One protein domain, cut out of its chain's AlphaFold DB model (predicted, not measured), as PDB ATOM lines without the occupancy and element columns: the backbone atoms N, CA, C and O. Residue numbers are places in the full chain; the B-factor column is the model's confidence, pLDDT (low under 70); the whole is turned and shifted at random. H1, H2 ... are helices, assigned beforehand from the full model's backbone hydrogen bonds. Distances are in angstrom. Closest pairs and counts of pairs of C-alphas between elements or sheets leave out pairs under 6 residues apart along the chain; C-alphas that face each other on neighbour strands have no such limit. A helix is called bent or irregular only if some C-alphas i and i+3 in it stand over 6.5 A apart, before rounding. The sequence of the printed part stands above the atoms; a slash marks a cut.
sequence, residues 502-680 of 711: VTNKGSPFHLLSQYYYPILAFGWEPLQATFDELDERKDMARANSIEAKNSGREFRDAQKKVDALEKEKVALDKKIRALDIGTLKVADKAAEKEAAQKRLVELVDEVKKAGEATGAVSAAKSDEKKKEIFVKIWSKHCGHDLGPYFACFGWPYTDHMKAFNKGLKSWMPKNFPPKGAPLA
ATOM      1  N   VAL A 502     -16.427  35.473 -47.358       55.34
ATOM      2  CA  VAL A 502     -16.454  34.941 -45.996       55.34
ATOM      3  C   VAL A 502     -17.267  35.802 -45.027       55.34
ATOM      4  O   VAL A 502     -17.850  35.240 -44.095       55.34
ATOM      5  N   THR A 503     -17.349  37.115 -45.236       53.03
ATOM      6  CA  THR A 503     -18.033  38.065 -44.339       53.03
ATOM      7  C   THR A 503     -19.543  38.162 -44.570       53.03
ATOM      8  O   THR A 503     -20.265  38.378 -43.601       53.03
ATOM      9  N   ASN A 504     -20.045  37.881 -45.782       52.69
ATOM     10  CA  ASN A 504     -21.468  38.056 -46.150       52.69
ATOM     11  C   ASN A 504     -22.291  36.753 -46.245       52.69
ATOM     12  O   ASN A 504     -23.361  36.714 -46.850       52.69
ATOM     13  N   LYS A 505     -21.846  35.662 -45.604       56.62
ATOM     14  CA  LYS A 505     -22.435  34.300 -45.706       56.62
ATOM     15  C   LYS A 505     -23.923  34.149 -45.327       56.62
ATOM     16  O   LYS A 505     -24.433  33.034 -45.403       56.62
ATOM     17  N   GLY A 506     -24.585  35.207 -44.859       58.91
ATOM     18  CA  GLY A 506     -25.957  35.167 -44.350       58.91
ATOM     19  C   GLY A 506     -27.048  35.588 -45.338       58.91
ATOM     20  O   GLY A 506     -28.182  35.158 -45.154       58.91
ATOM     21  N   SER A 507     -26.739  36.398 -46.360       74.44
ATOM     22  CA  SER A 507     -27.764  36.876 -47.304       74.44
ATOM     23  C   SER A 507     -28.082  35.811 -48.362       74.44
ATOM     24  O   SER A 507     -27.150  35.255 -48.957       74.44
ATOM     25  N   PRO A 508     -29.368  35.532 -48.654       77.06
ATOM     26  CA  PRO A 508     -29.738  34.623 -49.730       77.06
ATOM     27  C   PRO A 508     -29.187  35.050 -51.095       77.06
ATOM     28  O   PRO A 508     -28.722  34.200 -51.854       77.06
ATOM     29  N   PHE A 509     -29.141  36.357 -51.370       75.94
ATOM     30  CA  PHE A 509     -28.548  36.895 -52.594       75.94
ATOM     31  C   PHE A 509     -27.038  36.638 -52.635       75.94
ATOM     32  O   PHE A 509     -26.539  36.097 -53.618       75.94
ATOM     33  N   HIS A 510     -26.301  36.854 -51.541       74.44
ATOM     34  CA  HIS A 510     -24.877  36.484 -51.493       74.44
ATOM     35  C   HIS A 510     -24.646  34.993 -51.779       74.44
ATOM     36  O   HIS A 510     -23.685  34.620 -52.451       74.44
ATOM     37  N   LEU A 511     -25.525  34.107 -51.309       81.19
ATOM     38  CA  LEU A 511     -25.428  32.678 -51.618       81.19
ATOM     39  C   LEU A 511     -25.833  32.356 -53.067       81.19
ATOM     40  O   LEU A 511     -25.233  31.469 -53.674       81.19
ATOM     41  N   LEU A 512     -26.785  33.092 -53.644       84.81
ATOM     42  CA  LEU A 512     -27.205  32.978 -55.047       84.81
ATOM     43  C   LEU A 512     -26.067  33.338 -56.012       84.81
ATOM     44  O   LEU A 512     -25.927  32.750 -57.084       84.81
ATOM     45  N   SER A 513     -25.198  34.249 -55.584       77.50
ATOM     46  CA  SER A 513     -24.015  34.711 -56.310       77.50
ATOM     47  C   SER A 513     -23.072  33.577 -56.756       77.50
ATOM     48  O   SER A 513     -22.423  33.663 -57.800       77.50
ATOM     49  N   GLN A 514     -23.077  32.459 -56.022       85.31
ATOM     50  CA  GLN A 514     -22.319  31.235 -56.318       85.31
ATOM     51  C   GLN A 514     -22.758  30.556 -57.618       85.31
ATOM     52  O   GLN A 514     -22.007  29.784 -58.202       85.31
ATOM     53  N   TYR A 515     -23.985  30.806 -58.061       90.19
ATOM     54  CA  TYR A 515     -24.531  30.249 -59.295       90.19
ATOM     55  C   TYR A 515     -24.424  31.252 -60.445       90.19
ATOM     56  O   TYR A 515     -24.237  30.861 -61.595       90.19
ATOM     57  N   TYR A 516     -24.479  32.546 -60.124       86.25
ATOM     58  CA  TYR A 516     -24.540  33.649 -61.076       86.25
ATOM     59  C   TYR A 516     -23.392  33.666 -62.095       86.25
ATOM     60  O   TYR A 516     -23.640  33.670 -63.299       86.25
ATOM     61  N   TYR A 517     -22.126  33.648 -61.658       85.38
ATOM     62  CA  TYR A 517     -21.009  33.738 -62.609       85.38
ATOM     63  C   TYR A 517     -20.845  32.505 -63.506       85.38
ATOM     64  O   TYR A 517     -20.564  32.696 -64.691       85.38
ATOM     65  N   PRO A 518     -20.996  31.262 -63.006       91.31
ATOM     66  CA  PRO A 518     -21.068  30.100 -63.883       91.31
ATOM     67  C   PRO A 518     -22.172  30.229 -64.942       91.31
ATOM     68  O   PRO A 518     -21.903  29.964 -66.110       91.31
ATOM     69  N   ILE A 519     -23.366  30.710 -64.569       92.50
ATOM     70  CA  ILE A 519     -24.468  30.946 -65.518       92.50
ATOM     71  C   ILE A 519     -24.076  32.000 -66.561       92.50
ATOM     72  O   ILE A 519     -24.224  31.759 -67.755       92.50
ATOM     73  N   LEU A 520     -23.496  33.132 -66.152       88.00
ATOM     74  CA  LEU A 520     -23.027  34.155 -67.095       88.00
ATOM     75  C   LEU A 520     -21.964  33.640 -68.076       88.00
ATOM     76  O   LEU A 520     -21.886  34.112 -69.207       88.00
ATOM     77  N   ALA A 521     -21.095  32.735 -67.627       91.56
ATOM     78  CA  ALA A 521     -19.974  32.256 -68.426       91.56
ATOM     79  C   ALA A 521     -20.339  31.097 -69.357       91.56
ATOM     80  O   ALA A 521     -19.740  30.978 -70.426       91.56
ATOM     81  N   PHE A 522     -21.276  30.241 -68.946       95.50
ATOM     82  CA  PHE A 522     -21.565  28.974 -69.621       95.50
ATOM     83  C   PHE A 522     -23.029  28.806 -70.043       95.50
ATOM     84  O   PHE A 522     -23.339  27.832 -70.725       95.50
ATOM     85  N   GLY A 523     -23.914  29.736 -69.678       95.12
ATOM     86  CA  GLY A 523     -25.349  29.657 -69.942       95.12
ATOM     87  C   GLY A 523     -26.120  28.839 -68.902       95.12
ATOM     88  O   GLY A 523     -25.569  28.350 -67.910       95.12
ATOM     89  N   TRP A 524     -27.423  28.687 -69.139       96.94
ATOM     90  CA  TRP A 524     -28.329  27.932 -68.265       96.94
ATOM     91  C   TRP A 524     -28.329  26.436 -68.568       96.94
ATOM     92  O   TRP A 524     -28.619  25.630 -67.688       96.94
ATOM     93  N   GLU A 525     -28.006  26.054 -69.801       97.75
ATOM     94  CA  GLU A 525     -28.081  24.684 -70.303       97.75
ATOM     95  C   GLU A 525     -27.211  23.722 -69.478       97.75
ATOM     96  O   GLU A 525     -27.717  22.668 -69.089       97.75
ATOM     97  N   PRO A 526     -25.959  24.059 -69.094       98.00
ATOM     98  CA  PRO A 526     -25.172  23.184 -68.227       98.00
ATOM     99  C   PRO A 526     -25.760  23.005 -66.823       98.00
ATOM    100  O   PRO A 526     -25.601  21.941 -66.220       98.00
ATOM    101  N   LEU A 527     -26.425  24.033 -66.282       97.38
ATOM    102  CA  LEU A 527     -27.086  23.957 -64.977       97.38
ATOM    103  C   LEU A 527     -28.343  23.084 -65.059       97.38
ATOM    104  O   LEU A 527     -28.537  22.209 -64.220       97.38
ATOM    105  N   GLN A 528     -29.146  23.266 -66.106       96.88
ATOM    106  CA  GLN A 528     -30.330  22.454 -66.363       96.88
ATOM    107  C   GLN A 528     -29.965  20.971 -66.548       96.88
ATOM    108  O   GLN A 528     -30.527  20.113 -65.868       96.88
ATOM    109  N   ALA A 529     -28.945  20.669 -67.359       96.75
ATOM    110  CA  ALA A 529     -28.441  19.306 -67.548       96.75
ATOM    111  C   ALA A 529     -27.863  18.706 -66.253       96.75
ATOM    112  O   ALA A 529     -27.874  17.490 -66.049       96.75
ATOM    113  N   THR A 530     -27.363  19.559 -65.352       96.56
ATOM    114  CA  THR A 530     -26.954  19.137 -64.011       96.56
ATOM    115  C   THR A 530     -28.156  18.727 -63.174       96.56
ATOM    116  O   THR A 530     -28.094  17.681 -62.538       96.56
ATOM    117  N   PHE A 531     -29.238  19.509 -63.162       95.25
ATOM    118  CA  PHE A 531     -30.448  19.152 -62.417       95.25
ATOM    119  C   PHE A 531     -31.060  17.839 -62.921       95.25
ATOM    120  O   PHE A 531     -31.380  16.990 -62.091       95.25
ATOM    121  N   ASP A 532     -31.114  17.642 -64.240       93.56
ATOM    122  CA  ASP A 532     -31.597  16.412 -64.883       93.56
ATOM    123  C   ASP A 532     -30.774  15.178 -64.462       93.56
ATOM    124  O   ASP A 532     -31.301  14.198 -63.937       93.56
ATOM    125  N   GLU A 533     -29.440  15.251 -64.573       94.25
ATOM    126  CA  GLU A 533     -28.559  14.122 -64.238       94.25
ATOM    127  C   GLU A 533     -28.583  13.769 -62.737       94.25
ATOM    128  O   GLU A 533     -28.277  12.636 -62.367       94.25
ATOM    129  N   LEU A 534     -28.917  14.702 -61.836       91.19
ATOM    130  CA  LEU A 534     -28.898  14.429 -60.392       91.19
ATOM    131  C   LEU A 534     -30.006  13.476 -59.935       91.19
ATOM    132  O   LEU A 534     -29.769  12.730 -58.979       91.19
ATOM    133  N   ASP A 535     -31.170  13.484 -60.586       80.00
ATOM    134  CA  ASP A 535     -32.336  12.702 -60.155       80.00
ATOM    135  C   ASP A 535     -32.107  11.187 -60.310       80.00
ATOM    136  O   ASP A 535     -32.418  10.386 -59.427       80.00
ATOM    137  N   GLU A 536     -31.417  10.780 -61.376       78.88
ATOM    138  CA  GLU A 536     -31.183   9.367 -61.697       78.88
ATOM    139  C   GLU A 536     -29.990   8.743 -60.938       78.88
ATOM    140  O   GLU A 536     -29.694   7.542 -61.042       78.88
ATOM    141  N   ARG A 537     -29.251   9.541 -60.155       81.62
ATOM    142  CA  ARG A 537     -27.951   9.130 -59.611       81.62
ATOM    143  C   ARG A 537     -28.031   8.359 -58.298       81.62
ATOM    144  O   ARG A 537     -28.401   8.860 -57.236       81.62
ATOM    145  N   LYS A 538     -27.476   7.142 -58.318       77.12
ATOM    146  CA  LYS A 538     -27.358   6.267 -57.134       77.12
ATOM    147  C   LYS A 538     -26.543   6.878 -55.993       77.12
ATOM    148  O   LYS A 538     -26.818   6.589 -54.832       77.12
ATOM    149  N   ASP A 539     -25.508   7.661 -56.280       75.56
ATOM    150  CA  ASP A 539     -24.699   8.319 -55.251       75.56
ATOM    151  C   ASP A 539     -25.361   9.576 -54.674       75.56
ATOM    152  O   ASP A 539     -25.144   9.845 -53.493       75.56
ATOM    153  N   MET A 540     -26.237  10.255 -55.425       83.69
ATOM    154  CA  MET A 540     -27.153  11.259 -54.868       83.69
ATOM    155  C   MET A 540     -28.184  10.619 -53.941       83.69
ATOM    156  O   MET A 540     -28.338  11.054 -52.802       83.69
ATOM    157  N   ALA A 541     -28.803   9.511 -54.360       76.00
ATOM    158  CA  ALA A 541     -29.708   8.747 -53.500       76.00
ATOM    159  C   ALA A 541     -29.018   8.276 -52.203       76.00
ATOM    160  O   ALA A 541     -29.593   8.341 -51.114       76.00
ATOM    161  N   ARG A 542     -27.747   7.852 -52.288       74.06
ATOM    162  CA  ARG A 542     -26.937   7.527 -51.103       74.06
ATOM    163  C   ARG A 542     -26.660   8.754 -50.240       74.06
ATOM    164  O   ARG A 542     -26.767   8.622 -49.025       74.06
ATOM    165  N   ALA A 543     -26.325   9.903 -50.827       74.00
ATOM    166  CA  ALA A 543     -26.112  11.146 -50.089       74.00
ATOM    167  C   ALA A 543     -27.377  11.559 -49.320       74.00
ATOM    168  O   ALA A 543     -27.294  11.736 -48.111       74.00
ATOM    169  N   ASN A 544     -28.549  11.551 -49.964       72.50
ATOM    170  CA  ASN A 544     -29.844  11.755 -49.298       72.50
ATOM    171  C   ASN A 544     -30.053  10.773 -48.136       72.50
ATOM    172  O   ASN A 544     -30.524  11.146 -47.068       72.50
ATOM    173  N   SER A 545     -29.660   9.506 -48.304       65.12
ATOM    174  CA  SER A 545     -29.789   8.511 -47.236       65.12
ATOM    175  C   SER A 545     -28.828   8.717 -46.054       65.12
ATOM    176  O   SER A 545     -29.018   8.065 -45.030       65.12
ATOM    177  N   ILE A 546     -27.823   9.604 -46.155       68.06
ATOM    178  CA  ILE A 546     -26.947   9.961 -45.025       68.06
ATOM    179  C   ILE A 546     -27.756  10.662 -43.936       68.06
ATOM    180  O   ILE A 546     -27.561  10.344 -42.767       68.06
ATOM    181  N   GLU A 547     -28.714  11.523 -44.303       61.41
ATOM    182  CA  GLU A 547     -29.677  12.089 -43.345       61.41
ATOM    183  C   GLU A 547     -30.379  10.979 -42.552       61.41
ATOM    184  O   GLU A 547     -30.518  11.084 -41.334       61.41
ATOM    185  N   ALA A 548     -30.710   9.875 -43.228       52.59
ATOM    186  CA  ALA A 548     -31.382   8.716 -42.653       52.59
ATOM    187  C   ALA A 548     -30.449   7.711 -41.939       52.59
ATOM    188  O   ALA A 548     -30.946   6.835 -41.229       52.59
ATOM    189  N   LYS A 549     -29.118   7.768 -42.125       56.28
ATOM    190  CA  LYS A 549     -28.162   6.781 -41.581       56.28
ATOM    191  C   LYS A 549     -26.824   7.414 -41.167       56.28
ATOM    192  O   LYS A 549     -26.027   7.839 -41.997       56.28
ATOM    193  N   ASN A 550     -26.562   7.363 -39.857       53.47
ATOM    194  CA  ASN A 550     -25.350   7.751 -39.113       53.47
ATOM    195  C   ASN A 550     -24.037   7.779 -39.917       53.47
ATOM    196  O   ASN A 550     -23.594   6.746 -40.420       53.47
ATOM    197  N   SER A 551     -23.303   8.901 -39.890       58.38
ATOM    198  CA  SER A 551     -22.051   9.018 -40.664       58.38
ATOM    199  C   SER A 551     -20.874   9.733 -39.971       58.38
ATOM    200  O   SER A 551     -20.058  10.391 -40.619       58.38
ATOM    201  N   GLY A 552     -20.688   9.625 -38.644       63.31
ATOM    202  CA  GLY A 552     -19.351   9.877 -38.056       63.31
ATOM    203  C   GLY A 552     -19.260  10.089 -36.543       63.31
ATOM    204  O   GLY A 552     -20.231   9.905 -35.821       63.31
ATOM    205  N   ARG A 553     -18.059  10.456 -36.057       64.56
ATOM    206  CA  ARG A 553     -17.755  10.654 -34.622       64.56
ATOM    207  C   ARG A 553     -18.655  11.713 -33.974       64.56
ATOM    208  O   ARG A 553     -19.313  11.376 -33.008       64.56
ATOM    209  N   GLU A 554     -18.761  12.906 -34.561       67.81
ATOM    210  CA  GLU A 554     -19.625  13.984 -34.037       67.81
ATOM    211  C   GLU A 554     -21.096  13.562 -33.926       67.81
ATOM    212  O   GLU A 554     -21.728  13.810 -32.908       67.81
ATOM    213  N   PHE A 555     -21.621  12.853 -34.933       71.62
ATOM    214  CA  PHE A 555     -22.970  12.286 -34.886       71.62
ATOM    215  C   PHE A 555     -23.091  11.257 -33.755       71.62
ATOM    216  O   PHE A 555     -24.035  11.307 -32.982       71.62
ATOM    217  N   ARG A 556     -22.128  10.332 -33.626       75.19
ATOM    218  CA  ARG A 556     -22.124   9.336 -32.539       75.19
ATOM    219  C   ARG A 556     -22.053   9.992 -31.165       75.19
ATOM    220  O   ARG A 556     -22.647   9.472 -30.236       75.19
ATOM    221  N   ASP A 557     -21.332  11.096 -31.029       78.31
ATOM    222  CA  ASP A 557     -21.218  11.819 -29.764       78.31
ATOM    223  C   ASP A 557     -22.503  12.607 -29.452       78.31
ATOM    224  O   ASP A 557     -22.952  12.605 -28.307       78.31
ATOM    225  N   ALA A 558     -23.153  13.194 -30.465       75.12
ATOM    226  CA  ALA A 558     -24.469  13.820 -30.334       75.12
ATOM    227  C   ALA A 558     -25.568  12.789 -30.008       75.12
ATOM    228  O   ALA A 558     -26.322  12.979 -29.057       75.12
ATOM    229  N   GLN A 559     -25.578  11.644 -30.696       80.44
ATOM    230  CA  GLN A 559     -26.497  10.540 -30.428       80.44
ATOM    231  C   GLN A 559     -26.277   9.949 -29.034       80.44
ATOM    232  O   GLN A 559     -27.232   9.777 -28.296       80.44
ATOM    233  N   LYS A 560     -25.024   9.738 -28.602       86.56
ATOM    234  CA  LYS A 560     -24.732   9.314 -27.221       86.56
ATOM    235  C   LYS A 560     -25.296  10.282 -26.184       86.56
ATOM    236  O   LYS A 560     -25.688   9.846 -25.106       86.56
ATOM    237  N   LYS A 561     -25.308  11.588 -26.479       86.06
ATOM    238  CA  LYS A 561     -25.931  12.591 -25.608       86.06
ATOM    239  C   LYS A 561     -27.452  12.426 -25.585       86.06
ATOM    240  O   LYS A 561     -28.017  12.458 -24.498       86.06
ATOM    241  N   VAL A 562     -28.092  12.213 -26.735       83.75
ATOM    242  CA  VAL A 562     -29.532  11.894 -26.818       83.75
ATOM    243  C   VAL A 562     -29.849  10.633 -26.009       83.75
ATOM    244  O   VAL A 562     -30.660  10.698 -25.090       83.75
ATOM    245  N   ASP A 563     -29.128   9.538 -26.254       88.50
ATOM    246  CA  ASP A 563     -29.314   8.253 -25.570       88.50
ATOM    247  C   ASP A 563     -29.133   8.388 -24.043       88.50
ATOM    248  O   ASP A 563     -29.853   7.769 -23.256       88.50
ATOM    249  N   ALA A 564     -28.172   9.208 -23.595       90.88
ATOM    250  CA  ALA A 564     -27.940   9.471 -22.175       90.88
ATOM    251  C   ALA A 564     -29.103  10.240 -21.525       90.88
ATOM    252  O   ALA A 564     -29.540   9.868 -20.435       90.88
ATOM    253  N   LEU A 565     -29.620  11.271 -22.200       90.00
ATOM    254  CA  LEU A 565     -30.757  12.064 -21.727       90.00
ATOM    255  C   LEU A 565     -32.055  11.241 -21.720       90.00
ATOM    256  O   LEU A 565     -32.831  11.311 -20.767       90.00
ATOM    257  N   GLU A 566     -32.276  10.396 -22.728       88.06
ATOM    258  CA  GLU A 566     -33.414   9.470 -22.769       88.06
ATOM    259  C   GLU A 566     -33.341   8.423 -21.655       88.06
ATOM    260  O   GLU A 566     -34.351   8.105 -21.024       88.06
ATOM    261  N   LYS A 567     -32.141   7.923 -21.343       92.88
ATOM    262  CA  LYS A 567     -31.938   7.017 -20.211       92.88
ATOM    263  C   LYS A 567     -32.245   7.695 -18.871       92.88
ATOM    264  O   LYS A 567     -32.844   7.058 -18.004       92.88
ATOM    265  N   GLU A 568     -31.872   8.967 -18.698       90.44
ATOM    266  CA  GLU A 568     -32.227   9.770 -17.515       90.44
ATOM    267  C   GLU A 568     -33.746   9.979 -17.422       90.44
ATOM    268  O   GLU A 568     -34.334   9.750 -16.363       90.44
ATOM    269  N   LYS A 569     -34.398  10.305 -18.545       87.31
ATOM    270  CA  LYS A 569     -35.857  10.441 -18.653       87.31
ATOM    271  C   LYS A 569     -36.581   9.165 -18.206       87.31
ATOM    272  O   LYS A 569     -37.442   9.221 -17.332       87.31
ATOM    273  N   VAL A 570     -36.188   8.004 -18.738       88.12
ATOM    274  CA  VAL A 570     -36.773   6.699 -18.370       88.12
ATOM    275  C   VAL A 570     -36.538   6.373 -16.890       88.12
ATOM    276  O   VAL A 570     -37.418   5.820 -16.223       88.12
ATOM    277  N   ALA A 571     -35.366   6.718 -16.348       88.12
ATOM    278  CA  ALA A 571     -35.062   6.520 -14.932       88.12
ATOM    279  C   ALA A 571     -35.941   7.394 -14.022       88.12
ATOM    280  O   ALA A 571     -36.428   6.904 -12.999       88.12
ATOM    281  N   LEU A 572     -36.188   8.651 -14.400       84.75
ATOM    282  CA  LEU A 572     -37.085   9.557 -13.677       84.75
ATOM    283  C   LEU A 572     -38.545   9.124 -13.771       84.75
ATOM    284  O   LEU A 572     -39.213   9.091 -12.743       84.75
ATOM    285  N   ASP A 573     -39.015   8.687 -14.941       81.12
ATOM    286  CA  ASP A 573     -40.355   8.108 -15.091       81.12
ATOM    287  C   ASP A 573     -40.543   6.893 -14.172       81.12
ATOM    288  O   ASP A 573     -41.561   6.757 -13.487       81.12
ATOM    289  N   LYS A 574     -39.531   6.017 -14.090       84.31
ATOM    290  CA  LYS A 574     -39.539   4.876 -13.164       84.31
ATOM    291  C   LYS A 574     -39.521   5.329 -11.701       84.31
ATOM    292  O   LYS A 574     -40.212   4.722 -10.884       84.31
ATOM    293  N   LYS A 575     -38.769   6.385 -11.363       83.31
ATOM    294  CA  LYS A 575     -38.729   6.968 -10.010       83.31
ATOM    295  C   LYS A 575     -40.084   7.559  -9.615       83.31
ATOM    296  O   LYS A 575     -40.556   7.270  -8.522       83.31
ATOM    297  N   ILE A 576     -40.731   8.316 -10.502       81.50
ATOM    298  CA  ILE A 576     -42.067   8.892 -10.278       81.50
ATOM    299  C   ILE A 576     -43.081   7.770 -10.016       81.50
ATOM    300  O   ILE A 576     -43.775   7.799  -9.004       81.50
ATOM    301  N   ARG A 577     -43.086   6.719 -10.850       81.06
ATOM    302  CA  ARG A 577     -43.956   5.544 -10.652       81.06
ATOM    303  C   ARG A 577     -43.675   4.802  -9.343       81.06
ATOM    304  O   ARG A 577     -44.598   4.308  -8.712       81.06
ATOM    305  N   ALA A 578     -42.415   4.701  -8.924       77.06
ATOM    306  CA  ALA A 578     -42.058   4.061  -7.658       77.06
ATOM    307  C   ALA A 578     -42.488   4.896  -6.436       77.06
ATOM    308  O   ALA A 578     -42.931   4.333  -5.434       77.06
ATOM    309  N   LEU A 579     -42.405   6.229  -6.525       74.06
ATOM    310  CA  LEU A 579     -42.909   7.149  -5.497       74.06
ATOM    311  C   LEU A 579     -44.434   7.047  -5.328       74.06
ATOM    312  O   LEU A 579     -44.924   7.207  -4.209       74.06
ATOM    313  N   ASP A 580     -45.158   6.694  -6.395       70.50
ATOM    314  CA  ASP A 580     -46.600   6.420  -6.356       70.50
ATOM    315  C   ASP A 580     -46.957   5.097  -5.639       70.50
ATOM    316  O   ASP A 580     -48.098   4.929  -5.216       70.50
ATOM    317  N   ILE A 581     -45.999   4.173  -5.451       68.88
ATOM    318  CA  ILE A 581     -46.241   2.801  -4.948       68.88
ATOM    319  C   ILE A 581     -45.619   2.540  -3.548       68.88
ATOM    320  O   ILE A 581     -46.028   1.614  -2.852       68.88
ATOM    321  N   GLY A 582     -44.633   3.328  -3.092       61.62
ATOM    322  CA  GLY A 582     -43.821   3.020  -1.892       61.62
ATOM    323  C   GLY A 582     -44.390   3.421  -0.511       61.62
ATOM    324  O   GLY A 582     -45.326   4.204  -0.406       61.62
ATOM    325  N   THR A 583     -43.762   2.957   0.582       54.81
ATOM    326  CA  THR A 583     -44.139   3.141   2.014       54.81
ATOM    327  C   THR A 583     -43.523   4.374   2.723       54.81
ATOM    328  O   THR A 583     -43.473   4.427   3.950       54.81
ATOM    329  N   LEU A 584     -43.047   5.386   1.982       55.56
ATOM    330  CA  LEU A 584     -42.481   6.635   2.543       55.56
ATOM    331  C   LEU A 584     -43.558   7.577   3.144       55.56
ATOM    332  O   LEU A 584     -44.725   7.532   2.741       55.56
ATOM    333  N   LYS A 585     -43.158   8.466   4.071       59.84
ATOM    334  CA  LYS A 585     -44.020   9.519   4.654       59.84
ATOM    335  C   LYS A 585     -44.506  10.501   3.566       59.84
ATOM    336  O   LYS A 585     -43.772  10.823   2.639       59.84
ATOM    337  N   VAL A 586     -45.758  10.964   3.673       59.03
ATOM    338  CA  VAL A 586     -46.501  11.676   2.604       59.03
ATOM    339  C   VAL A 586     -45.858  13.003   2.168       59.03
ATOM    340  O   VAL A 586     -45.839  13.298   0.977       59.03
ATOM    341  N   ALA A 587     -45.309  13.785   3.102       59.00
ATOM    342  CA  ALA A 587     -44.732  15.100   2.803       59.00
ATOM    343  C   ALA A 587     -43.417  15.014   2.000       59.00
ATOM    344  O   ALA A 587     -43.234  15.765   1.044       59.00
ATOM    345  N   ASP A 588     -42.553  14.046   2.319       63.00
ATOM    346  CA  ASP A 588     -41.264  13.854   1.637       63.00
ATOM    347  C   ASP A 588     -41.455  13.328   0.199       63.00
ATOM    348  O   ASP A 588     -40.723  13.698  -0.720       63.00
ATOM    349  N   LYS A 589     -42.510  12.531  -0.037       65.00
ATOM    350  CA  LYS A 589     -42.893  12.053  -1.378       65.00
ATOM    351  C   LYS A 589     -43.333  13.174  -2.312       65.00
ATOM    352  O   LYS A 589     -43.021  13.121  -3.498       65.00
ATOM    353  N   ALA A 590     -44.095  14.144  -1.804       69.69
ATOM    354  CA  ALA A 590     -44.655  15.214  -2.625       69.69
ATOM    355  C   ALA A 590     -43.545  16.109  -3.193       69.69
ATOM    356  O   ALA A 590     -43.498  16.325  -4.401       69.69
ATOM    357  N   ALA A 591     -42.598  16.521  -2.344       76.38
ATOM    358  CA  ALA A 591     -41.460  17.340  -2.751       76.38
ATOM    359  C   ALA A 591     -40.521  16.600  -3.723       76.38
ATOM    360  O   ALA A 591     -40.103  17.161  -4.737       76.38
ATOM    361  N   GLU A 592     -40.216  15.321  -3.468       78.06
ATOM    362  CA  GLU A 592     -39.385  14.526  -4.381       78.06
ATOM    363  C   GLU A 592     -40.063  14.253  -5.729       78.06
ATOM    364  O   GLU A 592     -39.389  14.225  -6.764       78.06
ATOM    365  N   LYS A 593     -41.386  14.060  -5.729       78.50
ATOM    366  CA  LYS A 593     -42.178  13.863  -6.945       78.50
ATOM    367  C   LYS A 593     -42.247  15.140  -7.772       78.50
ATOM    368  O   LYS A 593     -42.019  15.077  -8.976       78.50
ATOM    369  N   GLU A 594     -42.498  16.281  -7.139       83.56
ATOM    370  CA  GLU A 594     -42.515  17.588  -7.800       83.56
ATOM    371  C   GLU A 594     -41.147  17.910  -8.423       83.56
ATOM    372  O   GLU A 594     -41.063  18.274  -9.598       83.56
ATOM    373  N   ALA A 595     -40.056  17.671  -7.688       84.62
ATOM    374  CA  ALA A 595     -38.699  17.838  -8.207       84.62
ATOM    375  C   ALA A 595     -38.404  16.902  -9.396       84.62
ATOM    376  O   ALA A 595     -37.813  17.329 -10.390       84.62
ATOM    377  N   ALA A 596     -38.842  15.638  -9.330       82.06
ATOM    378  CA  ALA A 596     -38.677  14.678 -10.421       82.06
ATOM    379  C   ALA A 596     -39.506  15.051 -11.662       82.06
ATOM    380  O   ALA A 596     -39.011  14.936 -12.781       82.06
ATOM    381  N   GLN A 597     -40.737  15.537 -11.478       82.06
ATOM    382  CA  GLN A 597     -41.601  16.014 -12.562       82.06
ATOM    383  C   GLN A 597     -41.027  17.266 -13.231       82.06
ATOM    384  O   GLN A 597     -40.993  17.341 -14.457       82.06
ATOM    385  N   LYS A 598     -40.502  18.216 -12.449       89.56
ATOM    386  CA  LYS A 598     -39.832  19.406 -12.985       89.56
ATOM    387  C   LYS A 598     -38.606  19.037 -13.828       89.56
ATOM    388  O   LYS A 598     -38.478  19.515 -14.952       89.56
ATOM    389  N   ARG A 599     -37.753  18.126 -13.338       89.56
ATOM    390  CA  ARG A 599     -36.589  17.638 -14.101       89.56
ATOM    391  C   ARG A 599     -37.002  16.882 -15.366       89.56
ATOM    392  O   ARG A 599     -36.323  16.993 -16.380       89.56
ATOM    393  N   LEU A 600     -38.110  16.140 -15.331       84.19
ATOM    394  CA  LEU A 600     -38.635  15.442 -16.504       84.19
ATOM    395  C   LEU A 600     -39.037  16.424 -17.617       84.19
ATOM    396  O   LEU A 600     -38.718  16.177 -18.777       84.19
ATOM    397  N   VAL A 601     -39.686  17.541 -17.270       85.38
ATOM    398  CA  VAL A 601     -40.044  18.601 -18.231       85.38
ATOM    399  C   VAL A 601     -38.789  19.221 -18.852       85.38
ATOM    400  O   VAL A 601     -38.692  19.305 -20.074       85.38
ATOM    401  N   GLU A 602     -37.790  19.567 -18.037       88.75
ATOM    402  CA  GLU A 602     -36.505  20.097 -18.521       88.75
ATOM    403  C   GLU A 602     -35.776  19.099 -19.442       88.75
ATOM    404  O   GLU A 602     -35.252  19.474 -20.491       88.75
ATOM    405  N   LEU A 603     -35.788  17.807 -19.097       85.81
ATOM    406  CA  LEU A 603     -35.184  16.748 -19.909       85.81
ATOM    407  C   LEU A 603     -35.879  16.543 -21.247       85.81
ATOM    408  O   LEU A 603     -35.206  16.233 -22.225       85.81
ATOM    409  N   VAL A 604     -37.202  16.692 -21.318       79.12
ATOM    410  CA  VAL A 604     -37.928  16.607 -22.594       79.12
ATOM    411  C   VAL A 604     -37.419  17.679 -23.562       79.12
ATOM    412  O   VAL A 604     -37.152  17.369 -24.725       79.12
ATOM    413  N   ASP A 605     -37.188  18.897 -23.073       83.38
ATOM    414  CA  ASP A 605     -36.607  19.979 -23.871       83.38
ATOM    415  C   ASP A 605     -35.132  19.725 -24.226       83.38
ATOM    416  O   ASP A 605     -34.703  20.014 -25.345       83.38
ATOM    417  N   GLU A 606     -34.337  19.170 -23.306       87.31
ATOM    418  CA  GLU A 606     -32.937  18.802 -23.566       87.31
ATOM    419  C   GLU A 606     -32.810  17.678 -24.606       87.31
ATOM    420  O   GLU A 606     -31.972  17.782 -25.505       87.31
ATOM    421  N   VAL A 607     -33.649  16.636 -24.524       81.31
ATOM    422  CA  VAL A 607     -33.725  15.538 -25.508       81.31
ATOM    423  C   VAL A 607     -34.101  16.096 -26.873       81.31
ATOM    424  O   VAL A 607     -33.433  15.790 -27.858       81.31
ATOM    425  N   LYS A 608     -35.113  16.969 -26.933       81.94
ATOM    426  CA  LYS A 608     -35.524  17.632 -28.173       81.94
ATOM    427  C   LYS A 608     -34.366  18.420 -28.796       81.94
ATOM    428  O   LYS A 608     -34.012  18.167 -29.944       81.94
ATOM    429  N   LYS A 609     -33.712  19.297 -28.025       83.19
ATOM    430  CA  LYS A 609     -32.560  20.097 -28.491       83.19
ATOM    431  C   LYS A 609     -31.378  19.229 -28.936       83.19
ATOM    432  O   LYS A 609     -30.696  19.550 -29.907       83.19
ATOM    433  N   ALA A 610     -31.099  18.132 -28.231       79.19
ATOM    434  CA  ALA A 610     -30.028  17.204 -28.596       79.19
ATOM    435  C   ALA A 610     -30.366  16.394 -29.864       79.19
ATOM    436  O   ALA A 610     -29.482  16.159 -30.693       79.19
ATOM    437  N   GLY A 611     -31.635  16.014 -30.044       74.81
ATOM    438  CA  GLY A 611     -32.142  15.379 -31.259       74.81
ATOM    439  C   GLY A 611     -32.035  16.301 -32.475       74.81
ATOM    440  O   GLY A 611     -31.494  15.900 -33.504       74.81
ATOM    441  N   GLU A 612     -32.433  17.567 -32.327       79.44
ATOM    442  CA  GLU A 612     -32.273  18.612 -33.349       79.44
ATOM    443  C   GLU A 612     -30.799  18.800 -33.745       79.44
ATOM    444  O   GLU A 612     -30.465  18.809 -34.930       79.44
ATOM    445  N   ALA A 613     -29.890  18.867 -32.765       74.25
ATOM    446  CA  ALA A 613     -28.453  18.975 -33.024       74.25
ATOM    447  C   ALA A 613     -27.892  17.749 -33.773       74.25
ATOM    448  O   ALA A 613     -27.048  17.892 -34.658       74.25
ATOM    449  N   THR A 614     -28.372  16.548 -33.444       75.38
ATOM    450  CA  THR A 614     -27.981  15.301 -34.123       75.38
ATOM    451  C   THR A 614     -28.458  15.289 -35.579       75.38
ATOM    452  O   THR A 614     -27.672  14.992 -36.483       75.38
ATOM    453  N   GLY A 615     -29.707  15.700 -35.824       66.31
ATOM    454  CA  GLY A 615     -30.260  15.887 -37.168       66.31
ATOM    455  C   GLY A 615     -29.480  16.921 -37.988       66.31
ATOM    456  O   GLY A 615     -29.119  16.648 -39.131       66.31
ATOM    457  N   ALA A 616     -29.115  18.054 -37.381       70.44
ATOM    458  CA  ALA A 616     -28.333  19.105 -38.033       70.44
ATOM    459  C   ALA A 616     -26.942  18.623 -38.493       70.44
ATOM    460  O   ALA A 616     -26.493  18.969 -39.587       70.44
ATOM    461  N   VAL A 617     -26.258  17.788 -37.698       68.12
ATOM    462  CA  VAL A 617     -24.965  17.189 -38.090       68.12
ATOM    463  C   VAL A 617     -25.127  16.223 -39.270       68.12
ATOM    464  O   VAL A 617     -24.252  16.166 -40.137       68.12
ATOM    465  N   SER A 618     -26.225  15.464 -39.307       67.56
ATOM    466  CA  SER A 618     -26.530  14.530 -40.398       67.56
ATOM    467  C   SER A 618     -26.803  15.269 -41.714       67.56
ATOM    468  O   SER A 618     -26.163  14.983 -42.729       67.56
ATOM    469  N   ALA A 619     -27.663  16.290 -41.661       70.00
ATOM    470  CA  ALA A 619     -27.988  17.156 -42.792       70.00
ATOM    471  C   ALA A 619     -26.744  17.860 -43.354       70.00
ATOM    472  O   ALA A 619     -26.503  17.816 -44.553       70.00
ATOM    473  N   ALA A 620     -25.871  18.401 -42.495       74.06
ATOM    474  CA  ALA A 620     -24.649  19.069 -42.948       74.06
ATOM    475  C   ALA A 620     -23.712  18.147 -43.754       74.06
ATOM    476  O   ALA A 620     -23.116  18.572 -44.741       74.06
ATOM    477  N   LYS A 621     -23.584  16.871 -43.363       75.25
ATOM    478  CA  LYS A 621     -22.751  15.894 -44.090       75.25
ATOM    479  C   LYS A 621     -23.382  15.422 -45.390       75.25
ATOM    480  O   LYS A 621     -22.674  15.207 -46.371       75.25
ATOM    481  N   SER A 622     -24.697  15.229 -45.363       81.12
ATOM    482  CA  SER A 622     -25.498  14.974 -46.555       81.12
ATOM    483  C   SER A 622     -25.266  16.095 -47.573       81.12
ATOM    484  O   SER A 622     -24.821  15.828 -48.688       81.12
ATOM    485  N   ASP A 623     -25.399  17.350 -47.142       85.94
ATOM    486  CA  ASP A 623     -25.203  18.538 -47.973       85.94
ATOM    487  C   ASP A 623     -23.780  18.672 -48.516       85.94
ATOM    488  O   ASP A 623     -23.618  18.958 -49.698       85.94
ATOM    489  N   GLU A 624     -22.733  18.436 -47.714       86.38
ATOM    490  CA  GLU A 624     -21.352  18.430 -48.224       86.38
ATOM    491  C   GLU A 624     -21.185  17.422 -49.369       86.38
ATOM    492  O   GLU A 624     -20.570  17.732 -50.393       86.38
ATOM    493  N   LYS A 625     -21.773  16.225 -49.239       87.25
ATOM    494  CA  LYS A 625     -21.680  15.215 -50.291       87.25
ATOM    495  C   LYS A 625     -22.478  15.598 -51.535       87.25
ATOM    496  O   LYS A 625     -21.965  15.428 -52.641       87.25
ATOM    497  N   LYS A 626     -23.695  16.123 -51.366       90.81
ATOM    498  CA  LYS A 626     -24.522  16.606 -52.481       90.81
ATOM    499  C   LYS A 626     -23.831  17.755 -53.217       90.81
ATOM    500  O   LYS A 626     -23.711  17.686 -54.432       90.81
ATOM    501  N   LYS A 627     -23.258  18.726 -52.497       93.00
ATOM    502  CA  LYS A 627     -22.455  19.830 -53.058       93.00
ATOM    503  C   LYS A 627     -21.259  19.336 -53.868       93.00
ATOM    504  O   LYS A 627     -21.006  19.841 -54.958       93.00
ATOM    505  N   GLU A 628     -20.535  18.329 -53.370       92.19
ATOM    506  CA  GLU A 628     -19.434  17.709 -54.119       92.19
ATOM    507  C   GLU A 628     -19.934  17.102 -55.441       92.19
ATOM    508  O   GLU A 628     -19.327  17.314 -56.490       92.19
ATOM    509  N   ILE A 629     -21.038  16.348 -55.406       93.38
ATOM    510  CA  ILE A 629     -21.617  15.716 -56.601       93.38
ATOM    511  C   ILE A 629     -22.126  16.777 -57.582       93.38
ATOM    512  O   ILE A 629     -21.847  16.681 -58.776       93.38
ATOM    513  N   PHE A 630     -22.804  17.802 -57.071       95.69
ATOM    514  CA  PHE A 630     -23.329  18.926 -57.833       95.69
ATOM    515  C   PHE A 630     -22.234  19.614 -58.651       95.69
ATOM    516  O   PHE A 630     -22.318  19.674 -59.873       95.69
ATOM    517  N   VAL A 631     -21.148  20.049 -57.999       95.75
ATOM    518  CA  VAL A 631     -20.048  20.759 -58.676       95.75
ATOM    519  C   VAL A 631     -19.339  19.865 -59.690       95.75
ATOM    520  O   VAL A 631     -18.956  20.343 -60.756       95.75
ATOM    521  N   LYS A 632     -19.189  18.564 -59.408       94.75
ATOM    522  CA  LYS A 632     -18.619  17.603 -60.367       94.75
ATOM    523  C   LYS A 632     -19.440  17.520 -61.650       94.75
ATOM    524  O   LYS A 632     -18.874  17.547 -62.740       94.75
ATOM    525  N   ILE A 633     -20.758  17.385 -61.518       95.88
ATOM    526  CA  ILE A 633     -21.644  17.255 -62.676       95.88
ATOM    527  C   ILE A 633     -21.766  18.567 -63.429       95.88
ATOM    528  O   ILE A 633     -21.648  18.570 -64.651       95.88
ATOM    529  N   TRP A 634     -21.850  19.687 -62.719       97.06
ATOM    530  CA  TRP A 634     -21.868  20.976 -63.387       97.06
ATOM    531  C   TRP A 634     -20.557  21.267 -64.121       97.06
ATOM    532  O   TRP A 634     -20.578  21.705 -65.266       97.06
ATOM    533  N   SER A 635     -19.408  20.914 -63.532       97.44
ATOM    534  CA  SER A 635     -18.102  21.031 -64.199       97.44
ATOM    535  C   SER A 635     -18.039  20.220 -65.496       97.44
ATOM    536  O   SER A 635     -17.563  20.709 -66.521       97.44
ATOM    537  N   LYS A 636     -18.557  18.985 -65.464       96.62
ATOM    538  CA  LYS A 636     -18.671  18.116 -66.641       96.62
ATOM    539  C   LYS A 636     -19.499  18.792 -67.739       96.62
ATOM    540  O   LYS A 636     -19.026  18.855 -68.871       96.62
ATOM    541  N   HIS A 637     -20.679  19.322 -67.416       97.56
ATOM    542  CA  HIS A 637     -21.561  19.961 -68.401       97.56
ATOM    543  C   HIS A 637     -21.045  21.318 -68.900       97.56
ATOM    544  O   HIS A 637     -21.251  21.654 -70.062       97.56
ATOM    545  N   CYS A 638     -20.305  22.071 -68.083       97.56
ATOM    546  CA  CYS A 638     -19.628  23.306 -68.510       97.56
ATOM    547  C   CYS A 638     -18.347  23.054 -69.326       97.56
ATOM    548  O   CYS A 638     -17.758  23.994 -69.871       97.56
ATOM    549  N   GLY A 639     -17.835  21.818 -69.347       97.00
ATOM    550  CA  GLY A 639     -16.528  21.493 -69.928       97.00
ATOM    551  C   GLY A 639     -15.341  22.154 -69.208       97.00
ATOM    552  O   GLY A 639     -14.250  22.240 -69.772       97.00
ATOM    553  N   HIS A 640     -15.535  22.627 -67.975       97.25
ATOM    554  CA  HIS A 640     -14.546  23.357 -67.182       97.25
ATOM    555  C   HIS A 640     -14.620  22.939 -65.717       97.25
ATOM    556  O   HIS A 640     -15.698  22.698 -65.188       97.25
ATOM    557  N   ASP A 641     -13.479  22.885 -65.035       96.12
ATOM    558  CA  ASP A 641     -13.437  22.578 -63.606       96.12
ATOM    559  C   ASP A 641     -13.827  23.815 -62.783       96.12
ATOM    560  O   ASP A 641     -13.041  24.761 -62.653       96.12
ATOM    561  N   LEU A 642     -15.048  23.785 -62.237       95.19
ATOM    562  CA  LEU A 642     -15.618  24.830 -61.379       95.19
ATOM    563  C   LEU A 642     -15.198  24.682 -59.908       95.19
ATOM    564  O   LEU A 642     -15.479  25.563 -59.094       95.19
ATOM    565  N   GLY A 643     -14.529  23.583 -59.541       92.69
ATOM    566  CA  GLY A 643     -14.139  23.272 -58.164       92.69
ATOM    567  C   GLY A 643     -13.390  24.404 -57.447       92.69
ATOM    568  O   GLY A 643     -13.786  24.769 -56.336       92.69
ATOM    569  N   PRO A 644     -12.360  25.020 -58.063       90.00
ATOM    570  CA  PRO A 644     -11.639  26.150 -57.472       90.00
ATOM    571  C   PRO A 644     -12.525  27.358 -57.154       90.00
ATOM    572  O   PRO A 644     -12.339  27.982 -56.112       90.00
ATOM    573  N   TYR A 645     -13.508  27.654 -58.006       88.81
ATOM    574  CA  TYR A 645     -14.445  28.758 -57.799       88.81
ATOM    575  C   TYR A 645     -15.381  28.481 -56.617       88.81
ATOM    576  O   TYR A 645     -15.478  29.297 -55.700       88.81
ATOM    577  N   PHE A 646     -15.997  27.298 -56.566       88.25
ATOM    578  CA  PHE A 646     -16.879  26.914 -55.458       88.25
ATOM    579  C   PHE A 646     -16.136  26.810 -54.113       88.25
ATOM    580  O   PHE A 646     -16.698  27.125 -53.058       88.25
ATOM    581  N   ALA A 647     -14.847  26.457 -54.129       87.31
ATOM    582  CA  ALA A 647     -14.007  26.438 -52.931       87.31
ATOM    583  C   ALA A 647     -13.882  27.819 -52.259       87.31
ATOM    584  O   ALA A 647     -13.769  27.884 -51.032       87.31
ATOM    585  N   CYS A 648     -13.975  28.922 -53.015       79.62
ATOM    586  CA  CYS A 648     -13.991  30.281 -52.456       79.62
ATOM    587  C   CYS A 648     -15.196  30.534 -51.534       79.62
ATOM    588  O   CYS A 648     -15.106  31.358 -50.627       79.62
ATOM    589  N   PHE A 649     -16.286  29.780 -51.696       78.69
ATOM    590  CA  PHE A 649     -17.493  29.852 -50.860       78.69
ATOM    591  C   PHE A 649     -17.530  28.764 -49.781       78.69
ATOM    592  O   PHE A 649     -18.538  28.580 -49.098       78.69
ATOM    593  N   GLY A 650     -16.431  28.025 -49.609       80.12
ATOM    594  CA  GLY A 650     -16.331  26.939 -48.639       80.12
ATOM    595  C   GLY A 650     -17.039  25.652 -49.062       80.12
ATOM    596  O   GLY A 650     -17.320  24.819 -48.201       80.12
ATOM    597  N   TRP A 651     -17.338  25.469 -50.352       87.81
ATOM    598  CA  TRP A 651     -17.810  24.178 -50.852       87.81
ATOM    599  C   TRP A 651     -16.654  23.169 -50.958       87.81
ATOM    600  O   TRP A 651     -15.494  23.568 -51.107       87.81
ATOM    601  N   PRO A 652     -16.935  21.854 -50.888       86.12
ATOM    602  CA  PRO A 652     -15.889  20.841 -50.966       86.12
ATOM    603  C   PRO A 652     -15.173  20.854 -52.321       86.12
ATOM    604  O   PRO A 652     -15.814  20.723 -53.356       86.12
ATOM    605  N   TYR A 653     -13.838  20.912 -52.308       89.38
ATOM    606  CA  TYR A 653     -12.983  20.685 -53.481       89.38
ATOM    607  C   TYR A 653     -11.948  19.596 -53.167       89.38
ATOM    608  O   TYR A 653     -10.776  19.842 -52.869       89.38
ATOM    609  N   THR A 654     -12.443  18.361 -53.122       87.31
ATOM    610  CA  THR A 654     -11.715  17.178 -52.645       87.31
ATOM    611  C   THR A 654     -10.800  16.599 -53.725       87.31
ATOM    612  O   THR A 654     -10.981  16.846 -54.916       87.31
ATOM    613  N   ASP A 655      -9.844  15.749 -53.342       87.44
ATOM    614  CA  ASP A 655      -8.993  15.054 -54.322       87.44
ATOM    615  C   ASP A 655      -9.795  14.114 -55.233       87.44
ATOM    616  O   ASP A 655      -9.445  13.917 -56.393       87.44
ATOM    617  N   HIS A 656     -10.925  13.598 -54.745       84.75
ATOM    618  CA  HIS A 656     -11.863  12.829 -55.558       84.75
ATOM    619  C   HIS A 656     -12.548  13.691 -56.633       84.75
ATOM    620  O   HIS A 656     -12.726  13.231 -57.761       84.75
ATOM    621  N   MET A 657     -12.895  14.945 -56.319       87.50
ATOM    622  CA  MET A 657     -13.393  15.899 -57.313       87.50
ATOM    623  C   MET A 657     -12.314  16.233 -58.346       87.50
ATOM    624  O   MET A 657     -12.573  16.104 -59.539       87.50
ATOM    625  N   LYS A 658     -11.089  16.553 -57.906       89.50
ATOM    626  CA  LYS A 658      -9.945  16.823 -58.800       89.50
ATOM    627  C   LYS A 658      -9.646  15.652 -59.735       89.50
ATOM    628  O   LYS A 658      -9.355  15.851 -60.909       89.50
ATOM    629  N   ALA A 659      -9.724  14.424 -59.221       90.31
ATOM    630  CA  ALA A 659      -9.527  13.218 -60.015       90.31
ATOM    631  C   ALA A 659     -10.640  13.019 -61.056       90.31
ATOM    632  O   ALA A 659     -10.349  12.604 -62.172       90.31
ATOM    633  N   PHE A 660     -11.896  13.326 -60.712       89.88
ATOM    634  CA  PHE A 660     -13.019  13.241 -61.649       89.88
ATOM    635  C   PHE A 660     -12.958  14.322 -62.733       89.88
ATOM    636  O   PHE A 660     -13.175  14.021 -63.900       89.88
ATOM    637  N   ASN A 661     -12.593  15.552 -62.366       91.19
ATOM    638  CA  ASN A 661     -12.432  16.674 -63.294       91.19
ATOM    639  C   ASN A 661     -11.086  16.632 -64.047       91.19
ATOM    640  O   ASN A 661     -10.723  17.589 -64.732       91.19
ATOM    641  N   LYS A 662     -10.323  15.535 -63.939       90.12
ATOM    642  CA  LYS A 662      -9.025  15.384 -64.601       90.12
ATOM    643  C   LYS A 662      -9.201  15.486 -66.119       90.12
ATOM    644  O   LYS A 662      -9.813  14.623 -66.736       90.12
ATOM    645  N   GLY A 663      -8.607  16.519 -66.710       90.94
ATOM    646  CA  GLY A 663      -8.700  16.817 -68.144       90.94
ATOM    647  C   GLY A 663      -9.563  18.036 -68.470       90.94
ATOM    648  O   GLY A 663      -9.454  18.559 -69.575       90.94
ATOM    649  N   LEU A 664     -10.351  18.539 -67.515       95.31
ATOM    650  CA  LEU A 664     -11.043  19.817 -67.656       95.31
ATOM    651  C   LEU A 664     -10.094  20.975 -67.338       95.31
ATOM    652  O   LEU A 664      -9.248  20.894 -66.444       95.31
ATOM    653  N   LYS A 665     -10.250  22.085 -68.062       94.44
ATOM    654  CA  LYS A 665      -9.533  23.322 -67.754       94.44
ATOM    655  C   LYS A 665     -10.177  23.974 -66.533       94.44
ATOM    656  O   LYS A 665     -11.384  24.191 -66.517       94.44
ATOM    657  N   SER A 666      -9.370  24.320 -65.532       92.38
ATOM    658  CA  SER A 666      -9.839  25.108 -64.389       92.38
ATOM    659  C   SER A 666     -10.366  26.470 -64.843       92.38
ATOM    660  O   SER A 666      -9.747  27.132 -65.683       92.38
ATOM    661  N   TRP A 667     -11.508  26.876 -64.289       92.56
ATOM    662  CA  TRP A 667     -12.148  28.147 -64.594       92.56
ATOM    663  C   TRP A 667     -12.374  28.989 -63.337       92.56
ATOM    664  O   TRP A 667     -12.681  28.472 -62.265       92.56
ATOM    665  N   MET A 668     -12.231  30.303 -63.511       87.81
ATOM    666  CA  MET A 668     -12.547  31.342 -62.538       87.81
ATOM    667  C   MET A 668     -13.102  32.560 -63.292       87.81
ATOM    668  O   MET A 668     -12.641  32.834 -64.408       87.81
ATOM    669  N   PRO A 669     -14.026  33.336 -62.699       82.69
ATOM    670  CA  PRO A 669     -14.421  34.623 -63.255       82.69
ATOM    671  C   PRO A 669     -13.214  35.565 -63.374       82.69
ATOM    672  O   PRO A 669     -12.286  35.534 -62.560       82.69
ATOM    673  N   LYS A 670     -13.218  36.444 -64.384       76.06
ATOM    674  CA  LYS A 670     -12.186  37.487 -64.499       76.06
ATOM    675  C   LYS A 670     -12.223  38.370 -63.246       76.06
ATOM    676  O   LYS A 670     -13.295  38.790 -62.830       76.06
ATOM    677  N   ASN A 671     -11.050  38.675 -62.687       69.62
ATOM    678  CA  ASN A 671     -10.884  39.470 -61.460       69.62
ATOM    679  C   ASN A 671     -11.469  38.833 -60.180       69.62
ATOM    680  O   ASN A 671     -11.747  39.557 -59.227       69.62
ATOM    681  N   PHE A 672     -11.614  37.500 -60.133       70.81
ATOM    682  CA  PHE A 672     -12.106  36.773 -58.959       70.81
ATOM    683  C   PHE A 672     -11.070  35.759 -58.409       70.81
ATOM    684  O   PHE A 672     -10.499  34.996 -59.193       70.81
ATOM    685  N   PRO A 673     -10.838  35.699 -57.079       59.84
ATOM    686  CA  PRO A 673     -11.252  36.710 -56.113       59.84
ATOM    687  C   PRO A 673     -10.513  38.035 -56.403       59.84
ATOM    688  O   PRO A 673      -9.407  38.015 -56.954       59.84
ATOM    689  N   PRO A 674     -11.093  39.192 -56.068       55.09
ATOM    690  CA  PRO A 674     -10.416  40.476 -56.215       55.09
ATOM    691  C   PRO A 674      -9.066  40.479 -55.514       55.09
ATOM    692  O   PRO A 674      -8.872  39.849 -54.469       55.09
ATOM    693  N   LYS A 675      -8.118  41.224 -56.084       47.97
ATOM    694  CA  LYS A 675      -6.779  41.378 -55.512       47.97
ATOM    695  C   LYS A 675      -6.884  41.919 -54.079       47.97
ATOM    696  O   LYS A 675      -7.233  43.078 -53.895       47.97
ATOM    697  N   GLY A 676      -6.541  41.087 -53.092       50.78
ATOM    698  CA  GLY A 676      -6.493  41.455 -51.670       50.78
ATOM    699  C   GLY A 676      -7.347  40.597 -50.728       50.78
ATOM    700  O   GLY A 676      -7.154  40.693 -49.520       50.78
ATOM    701  N   ALA A 677      -8.233  39.734 -51.235       42.94
ATOM    702  CA  ALA A 677      -9.047  38.866 -50.379       42.94
ATOM    703  C   ALA A 677      -8.236  37.658 -49.846       42.94
ATOM    704  O   ALA A 677      -7.580  36.965 -50.634       42.94
ATOM    705  N   PRO A 678      -8.254  37.361 -48.532       38.38
ATOM    706  CA  PRO A 678      -7.565  36.197 -47.986       38.38
ATOM    707  C   PRO A 678      -8.230  34.891 -48.448       38.38
ATOM    708  O   PRO A 678      -9.426  34.673 -48.266       38.38
ATOM    709  N   LEU A 679      -7.433  33.970 -48.999       41.88
ATOM    710  CA  LEU A 679      -7.863  32.595 -49.257       41.88
ATOM    711  C   LEU A 679      -8.089  31.870 -47.916       41.88
ATOM    712  O   LEU A 679      -7.156  31.677 -47.142       41.88
ATOM    713  N   ALA A 680      -9.348  31.501 -47.661       42.12
ATOM    714  CA  ALA A 680      -9.876  30.605 -46.625       42.12
ATOM    715  C   ALA A 680      -8.911  30.174 -45.489       42.12
ATOM    716  O   ALA A 680      -8.304  29.102 -45.522       42.12
TER     717      ALA A 680
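This is residues 502 to 680 of the 711 residues of the protein "Peptidase M60 domain-containing protein" of Opitutae bacterium (UniProt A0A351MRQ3). A long two-helix arm grows out of a small head: H5 runs nearly the whole length, H4 folds back along its first part as a helical hairpin, and H1, H2, H6 and H7 gather round its last part. Between head and hairpin, H3 runs alongside residues 615 to 629 of H5, and the turn at residues 581 to 587 sticks out at the arm's far end. The printed part has 179 residues with seven named helices, H1 to H7 in chain order, and no named strand; the class is all helix. The whole is extended, with a radius of gyration of the C-alphas of 25.3 A and spans of 81 by 38 by 26 A.

H1, residues 508 to 522, begins with C-alpha 508 at (-29.738, 34.623, -49.730) and is 22.2 A long; it is only just irregular, with C-alphas 514 and 517 6.9 A apart. H2 is residues 525 to 535, 16.3 A, and H3 is residues 538 to 548, 15.2 A. H4, residues 553 to 579, is 38.6 A long. H5, residues 586 to 638, is 76.9 A long, from C-alpha 586 at (-46.501, 11.676, 2.604). H6 is residues 643 to 647, 6.1 A, and H7 is residues 655 to 660, 8.6 A, ending with C-alpha 660 at (-13.019, 13.241, -61.649).

H5 is the hub, touching five helices. H4 and H5 form a helical hairpin at a shallow tilt of 21 degrees, opposite ways; their closest C-alphas, of Ala 558 and Thr 614, are 5.4 A apart. H3 touches H5 at a shallow tilt of 14 degrees, opposite ways, with Glu 547 and Ser 618 closest at 5.0 A between C-alphas. H2 touches H5 with residues 630 to 638 of H5 alone, at a steep tilt of 49 degrees; the closest C-alphas, of Pro 526 and His 637, are 4.8 A apart. H6 touches residues 631 to 635 of H5, the C-alphas of Val 631 and Gly 643 being closest at 6.4 A. H7 and H5 only just touch, with 3 pairs of C-alphas within 8 A, the closest those of Lys 632 and Met 657 at 6.3 A. H1 is close to but not clearly touching H5; the closest C-alphas, of Phe 522 and Cys 638, are 6.1 A apart. H3 and H4 are apart. Every O i to N i+4 pair is within hydrogen-bond range in H4, H6 and H7, against 7 of 11 in H1, 6 of 7 in H2, 5 of 7 in H3 and 48 of 49 in H5.

The two C-alphas farthest apart, of Thr 583 and Lys 670, are 81.4 A apart. The printed part has no cut, and no link between named helices is long. Residues 661 to 680 hold no named element; of these, residues 665 to 666 pair in parallel with residues 640 to 641. Mean pLDDT of the printed part is 80.1, with 37 residues under 70, among them 545 to 554, 581 to 590 and 673 to 680.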